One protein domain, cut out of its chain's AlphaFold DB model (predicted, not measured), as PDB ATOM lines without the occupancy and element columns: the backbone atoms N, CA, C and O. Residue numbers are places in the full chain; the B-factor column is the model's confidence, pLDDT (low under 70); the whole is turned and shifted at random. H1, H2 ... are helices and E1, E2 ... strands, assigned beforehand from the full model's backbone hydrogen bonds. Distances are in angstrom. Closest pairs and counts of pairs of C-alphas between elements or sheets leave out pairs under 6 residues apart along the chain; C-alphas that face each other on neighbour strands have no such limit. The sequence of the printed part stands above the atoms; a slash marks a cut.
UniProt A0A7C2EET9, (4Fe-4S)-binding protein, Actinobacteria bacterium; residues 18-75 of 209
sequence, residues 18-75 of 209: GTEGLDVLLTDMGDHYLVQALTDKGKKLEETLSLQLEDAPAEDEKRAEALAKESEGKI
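Overview. This is residues 18 to 75 of the 209 residues of the protein "(4Fe-4S)-binding protein" of Actinobacteria bacterium (UniProt A0A7C2EET9). A small two-strand hairpin, E1 and E2, sits between two separate helices, short H1 at one end and longer H2 on the other side, where residues 69 to 75 stick out. The printed part has 58 residues, in the order E1, E2, H1, H2, with an antiparallel sheet and a mixed class. It is only just compact, close to loose, with a radius of gyration of the C-alphas of 12.2 A and spans of 36 by 25 by 16 A.

Arrangement. Start at the hairpin of E1, residues 24 to 28, and E2, residues 33 to 37, antiparallel at 162 degrees; N 25 and O 36 are within hydrogen-bond range at 2.9 A. Next look at H1, residues 40 to 48: its closest C-alphas to E2 are Lys 43 and Ala 37, 5.3 A. For H2, residues 58 to 73, the closest to E1 are Ala 64 and Thr 27, 6.7 A. H1 and H2 are apart; in both, every O i to N i+4 pair is within hydrogen-bond range.

Along the chain. Find C-alpha 24 at (26.902, 31.591, 21.500); E1 runs 13.1 A, E2 12.5 A, H1 12.2 A. H2 runs 22.9 A to C-alpha 73 at (48.048, 23.812, 14.756).

Size, cuts and confidence. The C-alphas farthest apart, Leu 51 and Ile 75, are 37.6 A apart. The printed part has no cut, its links are tight or short, and no printed residue is under 70 in pLDDT.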
ATOM      1  N   GLY A  18      34.991  26.584  15.348       91.62
ATOM      2  CA  GLY A  18      34.005  26.889  14.312       91.62
ATOM      3  C   GLY A  18      32.748  27.524  14.913       91.62
ATOM      4  O   GLY A  18      32.216  27.031  15.901       91.62
ATOM      5  N   THR A  19      32.278  28.610  14.306       94.44
ATOM      6  CA  THR A  19      31.118  29.388  14.772       94.44
ATOM      7  C   THR A  19      29.822  29.032  14.042       94.44
ATOM      8  O   THR A  19      28.750  29.528  14.386       94.44
ATOM      9  N   GLU A  20      29.898  28.166  13.030       91.56
ATOM     10  CA  GLU A  20      28.752  27.783  12.214       91.56
ATOM     11  C   GLU A  20      27.676  27.075  13.050       91.56
ATOM     12  O   GLU A  20      27.947  26.123  13.783       91.56
ATOM     13  N   GLY A  21      26.433  27.548  12.929       91.25
ATOM     14  CA  GLY A  21      25.281  26.987  13.634       91.25
ATOM     15  C   GLY A  21      25.214  27.311  15.131       91.25
ATOM     16  O   GLY A  21      24.301  26.825  15.798       91.25
ATOM     17  N   LEU A  22      26.141  28.116  15.661       95.94
ATOM     18  CA  LEU A  22      26.160  28.522  17.065       95.94
ATOM     19  C   LEU A  22      25.485  29.886  17.256       95.94
ATOM     20  O   LEU A  22      25.744  30.827  16.511       95.94
ATOM     21  N   ASP A  23      24.662  30.009  18.300       97.19
ATOM     22  CA  ASP A  23      24.168  31.311  18.770       97.19
ATOM     23  C   ASP A  23      25.177  31.978  19.726       97.19
ATOM     24  O   ASP A  23      25.348  33.198  19.699       97.19
ATOM     25  N   VAL A  24      25.869  31.171  20.541       96.25
ATOM     26  CA  VAL A  24      26.902  31.591  21.500       96.25
ATOM     27  C   VAL A  24      28.051  30.583  21.488       96.25
ATOM     28  O   VAL A  24      27.809  29.373  21.482       96.25
ATOM     29  N   LEU A  25      29.291  31.071  21.520       95.50
ATOM     30  CA  LEU A  25      30.498  30.272  21.730       95.50
ATOM     31  C   LEU A  25      31.073  30.568  23.121       95.50
ATOM     32  O   LEU A  25      31.331  31.721  23.455       95.50
ATOM     33  N   LEU A  26      31.273  29.520  23.922       94.75
ATOM     34  CA  LEU A  26      31.931  29.601  25.226       94.75
ATOM     35  C   LEU A  26      33.358  29.074  25.103       94.75
ATOM     36  O   LEU A  26      33.554  27.919  24.720       94.75
ATOM     37  N   THR A  27      34.342  29.899  25.449       94.62
ATOM     38  CA  THR A  27      35.752  29.492  25.500       94.62
ATOM     39  C   THR A  27      36.194  29.376  26.950       94.62
ATOM     40  O   THR A  27      36.126  30.350  27.691       94.62
ATOM     41  N   ASP A  28      36.634  28.185  27.349       93.62
ATOM     42  CA  ASP A  28      37.174  27.932  28.688       93.62
ATOM     43  C   ASP A  28      38.529  28.641  28.863       93.62
ATOM     44  O   ASP A  28      39.489  28.348  28.143       93.62
ATOM     45  N   MET A  29      38.601  29.573  29.816       93.75
ATOM     46  CA  MET A  29      39.814  30.320  30.171       93.75
ATOM     47  C   MET A  29      40.508  29.767  31.424       93.75
ATOM     48  O   MET A  29      41.582  30.254  31.803       93.75
ATOM     49  N   GLY A  30      39.957  28.711  32.025       92.88
ATOM     50  CA  GLY A  30      40.431  28.063  33.242       92.88
ATOM     51  C   GLY A  30      39.552  28.387  34.449       92.88
ATOM     52  O   GLY A  30      38.901  27.500  34.992       92.88
ATOM     53  N   ASP A  31      39.547  29.643  34.890       93.81
ATOM     54  CA  ASP A  31      38.760  30.123  36.037       93.81
ATOM     55  C   ASP A  31      37.420  30.765  35.639       93.81
ATOM     56  O   ASP A  31      36.527  30.894  36.476       93.81
ATOM     57  N   HIS A  32      37.259  31.117  34.364       94.44
ATOM     58  CA  HIS A  32      36.042  31.688  33.797       94.44
ATOM     59  C   HIS A  32      35.839  31.232  32.341       94.44
ATOM     60  O   HIS A  32      36.684  30.548  31.759       94.44
ATOM     61  N   TYR A  33      34.705  31.611  31.746       94.94
ATOM     62  CA  TYR A  33      34.424  31.400  30.326       94.94
ATOM     63  C   TYR A  33      34.312  32.739  29.610       94.94
ATOM     64  O   TYR A  33      33.547  33.601  30.036       94.94
ATOM     65  N   LEU A  34      35.007  32.876  28.483       95.44
ATOM     66  CA  LEU A  34      34.732  33.954  27.541       95.44
ATOM     67  C   LEU A  34      33.467  33.606  26.756       95.44
ATOM     68  O   LEU A  34      33.395  32.548  26.121       95.44
ATOM     69  N   VAL A  35      32.483  34.499  26.801       95.38
ATOM     70  CA  VAL A  35      31.198  34.352  26.117       95.38
ATOM     71  C   VAL A  35      31.204  35.204  24.857       95.38
ATOM     72  O   VAL A  35      31.323  36.419  24.931       95.38
ATOM     73  N   GLN A  36      31.051  34.575  23.696       94.69
ATOM     74  CA  GLN A  36      30.932  35.276  22.421       94.69
ATOM     75  C   GLN A  36      29.535  35.059  21.838       94.69
ATOM     76  O   GLN A  36      29.209  33.956  21.395       94.69
ATOM     77  N   ALA A  37      28.714  36.109  21.797       96.00
ATOM     78  CA  ALA A  37      27.443  36.091  21.081       96.00
ATOM     79  C   ALA A  37      27.661  36.239  19.566       96.00
ATOM     80  O   ALA A  37      28.288  37.188  19.095       96.00
ATOM     81  N   LEU A  38      27.121  35.300  18.790       96.88
ATOM     82  CA  LEU A  38      27.348  35.205  17.342       96.88
ATOM     83  C   LEU A  38      26.126  35.633  16.523       96.88
ATOM     84  O   LEU A  38      26.258  36.110  15.397       96.88
ATOM     85  N   THR A  39      24.929  35.488  17.092       97.69
ATOM     86  CA  THR A  39      23.650  35.810  16.444       97.69
ATOM     87  C   THR A  39      22.824  36.765  17.302       97.69
ATOM     88  O   THR A  39      23.110  36.968  18.482       97.69
ATOM     89  N   ASP A  40      21.735  37.309  16.753       97.75
ATOM     90  CA  ASP A  40      20.792  38.134  17.524       97.75
ATOM     91  C   ASP A  40      20.137  37.356  18.679       97.75
ATOM     92  O   ASP A  40      19.823  37.930  19.721       97.75
ATOM     93  N   LYS A  41      19.965  36.034  18.534       96.81
ATOM     94  CA  LYS A  41      19.509  35.175  19.638       96.81
ATOM     95  C   LYS A  41      20.570  35.069  20.728       96.81
ATOM     96  O   LYS A  41      20.220  35.136  21.902       96.81
ATOM     97  N   GLY A  42      21.839  34.932  20.338       97.00
ATOM     98  CA  GLY A  42      22.972  34.945  21.260       97.00
ATOM     99  C   GLY A  42      23.075  36.257  22.025       97.00
ATOM    100  O   GLY A  42      23.154  36.234  23.247       97.00
ATOM    101  N   LYS A  43      22.953  37.395  21.333       96.19
ATOM    102  CA  LYS A  43      22.948  38.728  21.960       96.19
ATOM    103  C   LYS A  43      21.784  38.895  22.931       96.19
ATOM    104  O   LYS A  43      21.962  39.370  24.041       96.19
ATOM    105  N   LYS A  44      20.589  38.429  22.561       96.69
ATOM    106  CA  LYS A  44      19.434  38.444  23.469       96.69
ATOM    107  C   LYS A  44      19.661  37.574  24.711       96.69
ATOM    108  O   LYS A  44      19.185  37.912  25.798       96.69
ATOM    109  N   LEU A  45      20.347  36.441  24.562       94.69
ATOM    110  CA  LEU A  45      20.732  35.596  25.691       94.69
ATOM    111  C   LEU A  45      21.757  36.306  26.586       94.69
ATOM    112  O   LEU A  45      21.582  36.307  27.798       94.69
ATOM    113  N   GLU A  46      22.761  36.947  25.995       93.62
ATOM    114  CA  GLU A  46      23.755  37.773  26.691       93.62
ATOM    115  C   GLU A  46      23.087  38.906  27.490       93.62
ATOM    116  O   GLU A  46      23.303  39.015  28.692       93.62
ATOM    117  N   GLU A  47      22.166  39.661  26.881       93.06
ATOM    118  CA  GLU A  47      21.371  40.699  27.559       93.06
ATOM    119  C   GLU A  47      20.559  40.136  28.738       93.06
ATOM    120  O   GLU A  47      20.491  40.742  29.811       93.06
ATOM    121  N   THR A  48      19.954  38.957  28.553       93.88
ATOM    122  CA  THR A  48      19.173  38.271  29.599       93.88
ATOM    123  C   THR A  48      20.055  37.851  30.775       93.88
ATOM    124  O   THR A  48      19.594  37.845  31.915       93.88
ATOM    125  N   LEU A  49      21.313  37.509  30.499       93.38
ATOM    126  CA  LEU A  49      22.308  37.082  31.479       93.38
ATOM    127  C   LEU A  49      23.236  38.223  31.920       93.38
ATOM    128  O   LEU A  49      24.240  37.968  32.575       93.38
ATOM    129  N   SER A  50      22.912  39.481  31.603       90.81
ATOM    130  CA  SER A  50      23.778  40.641  31.871       90.81
ATOM    131  C   SER A  50      24.185  40.811  33.338       90.81
ATOM    132  O   SER A  50      25.233  41.375  33.614       90.81
ATOM    133  N   LEU A  51      23.398  40.307  34.295       92.31
ATOM    134  CA  LEU A  51      23.743  40.349  35.724       92.31
ATOM    135  C   LEU A  51      24.746  39.261  36.142       92.31
ATOM    136  O   LEU A  51      25.256  39.292  37.259       92.31
ATOM    137  N   GLN A  52      24.963  38.268  35.283       92.44
ATOM    138  CA  GLN A  52      25.872  37.139  35.472       92.44
ATOM    139  C   GLN A  52      27.102  37.222  34.559       92.44
ATOM    140  O   GLN A  52      27.946  36.329  34.612       92.44
ATOM    141  N   LEU A  53      27.183  38.249  33.712       93.94
ATOM    142  CA  LEU A  53      28.272  38.477  32.774       93.94
ATOM    143  C   LEU A  53      28.987  39.779  33.125       93.94
ATOM    144  O   LEU A  53      28.385  40.723  33.632       93.94
ATOM    145  N   GLU A  54      30.278  39.814  32.834       93.19
ATOM    146  CA  GLU A  54      31.122  40.996  32.960       93.19
ATOM    147  C   GLU A  54      31.746  41.287  31.594       93.19
ATOM    148  O   GLU A  54      31.923  40.373  30.782       93.19
ATOM    149  N   ASP A  55      32.070  42.555  31.334       92.62
ATOM    150  CA  ASP A  55      32.746  42.939  30.096       92.62
ATOM    151  C   ASP A  55      34.103  42.230  30.002       92.62
ATOM    152  O   ASP A  55      34.943  42.330  30.902       92.62
ATOM    153  N   ALA A  56      34.324  41.525  28.892       92.19
ATOM    154  CA  ALA A  56      35.545  40.766  28.683       92.19
ATOM    155  C   ALA A  56      36.768  41.696  28.537       92.19
ATOM    156  O   ALA A  56      36.761  42.619  27.714       92.19
ATOM    157  N   PRO A  57      37.864  41.452  29.276       93.00
ATOM    158  CA  PRO A  57      39.140  42.101  29.017       93.00
ATOM    159  C   PRO A  57      39.649  41.798  27.600       93.00
ATOM    160  O   PRO A  57      39.619  40.658  27.139       93.00
ATOM    161  N   ALA A  58      40.255  42.788  26.938       92.81
ATOM    162  CA  ALA A  58      40.852  42.606  25.605       92.81
ATOM    163  C   ALA A  58      41.986  41.552  25.566       92.81
ATOM    164  O   ALA A  58      42.427  41.129  24.495       92.81
ATOM    165  N   GLU A  59      42.522  41.164  26.727       94.38
ATOM    166  CA  GLU A  59      43.495  40.078  26.854       94.38
ATOM    167  C   GLU A  59      42.853  38.700  26.654       94.38
ATOM    168  O   GLU A  59      43.445  37.860  25.972       94.38
ATOM    169  N   ASP A  60      41.632  38.487  27.148       94.56
ATOM    170  CA  ASP A  60      40.925  37.212  27.013       94.56
ATOM    171  C   ASP A  60      40.479  36.966  25.572       94.56
ATOM    172  O   ASP A  60      40.592  35.845  25.077       94.56
ATOM    173  N   GLU A  61      40.086  38.016  24.846       91.88
ATOM    174  CA  GLU A  61      39.831  37.930  23.403       91.88
ATOM    175  C   GLU A  61      41.083  37.465  22.641       91.88
ATOM    176  O   GLU A  61      41.044  36.500  21.873       91.88
ATOM    177  N   LYS A  62      42.240  38.086  22.913       94.50
ATOM    178  CA  LYS A  62      43.524  37.684  22.309       94.50
ATOM    179  C   LYS A  62      43.919  36.263  22.694       94.50
ATOM    180  O   LYS A  62      44.490  35.536  21.878       94.50
ATOM    181  N   ARG A  63      43.638  35.859  23.934       94.69
ATOM    182  CA  ARG A  63      43.903  34.507  24.418       94.69
ATOM    183  C   ARG A  63      43.008  33.482  23.725       94.69
ATOM    184  O   ARG A  63      43.530  32.451  23.307       94.69
ATOM    185  N   ALA A  64      41.720  33.767  23.521       93.62
ATOM    186  CA  ALA A  64      40.818  32.913  22.745       93.62
ATOM    187  C   ALA A  64      41.327  32.717  21.312       93.62
ATOM    188  O   ALA A  64      41.410  31.587  20.831       93.62
ATOM    189  N   GLU A  65      41.748  33.796  20.646       92.69
ATOM    190  CA  GLU A  65      42.338  33.712  19.306       92.69
ATOM    191  C   GLU A  65      43.617  32.862  19.280       92.69
ATOM    192  O   GLU A  65      43.838  32.081  18.348       92.69
ATOM    193  N   ALA A  66      44.477  33.005  20.294       94.62
ATOM    194  CA  ALA A  66      45.695  32.212  20.418       94.62
ATOM    195  C   ALA A  66      45.382  30.723  20.642       94.62
ATOM    196  O   ALA A  66      45.967  29.879  19.962       94.62
ATOM    197  N   LEU A  67      44.422  30.403  21.517       94.19
ATOM    198  CA  LEU A  67      43.944  29.036  21.758       94.19
ATOM    199  C   LEU A  67      43.346  28.411  20.497       94.19
ATOM    200  O   LEU A  67      43.586  27.230  20.224       94.19
ATOM    201  N   ALA A  68      42.613  29.192  19.702       91.81
ATOM    202  CA  ALA A  68      42.069  28.742  18.428       91.81
ATOM    203  C   ALA A  68      43.174  28.364  17.439       91.81
ATOM    204  O   ALA A  68      43.181  27.241  16.926       91.81
ATOM    205  N   LYS A  69      44.160  29.249  17.248       93.00
ATOM    206  CA  LYS A  69      45.321  28.996  16.378       93.00
ATOM    207  C   LYS A  69      46.159  27.816  16.864       93.00
ATOM    208  O   LYS A  69      46.584  26.986  16.063       93.00
ATOM    209  N   GLU A  70      46.386  27.711  18.172       94.19
ATOM    210  CA  GLU A  70      47.115  26.591  18.768       94.19
ATOM    211  C   GLU A  70      46.375  25.266  18.538       94.19
ATOM    212  O   GLU A  70      46.979  24.271  18.133       94.19
ATOM    213  N   SER A  71      45.058  25.254  18.755       93.81
ATOM    214  CA  SER A  71      44.214  24.074  18.561       93.81
ATOM    215  C   SER A  71      44.191  23.631  17.106       93.81
ATOM    216  O   SER A  71      44.308  22.440  16.830       93.81
ATOM    217  N   GLU A  72      44.098  24.563  16.164       92.94
ATOM    218  CA  GLU A  72      44.206  24.250  14.741       92.94
ATOM    219  C   GLU A  72      45.599  23.697  14.393       92.94
ATOM    220  O   GLU A  72      45.704  22.658  13.743       92.94
ATOM    221  N   GLY A  73      46.671  24.289  14.931       93.19
ATOM    222  CA  GLY A  73      48.048  23.812  14.756       93.19
ATOM    223  C   GLY A  73      48.336  22.423  15.351       93.19
ATOM    224  O   GLY A  73      49.310  21.765  14.963       93.19
ATOM    225  N   LYS A  74      47.493  21.938  16.275       94.69
ATOM    226  CA  LYS A  74      47.545  20.565  16.811       94.69
ATOM    227  C   LYS A  74      46.933  19.531  15.857       94.69
ATOM    228  O   LYS A  74      47.196  18.340  16.030       94.69
ATOM    229  N   ILE A  75      46.161  19.936  14.848       96.00
ATOM    230  CA  ILE A  75      45.608  19.024  13.839       96.00
ATOM    231  C   ILE A  75      46.728  18.623  12.874       96.00
ATOM    232  O   ILE A  75      47.273  19.444  12.144       96.00
TER     233      ILE A  75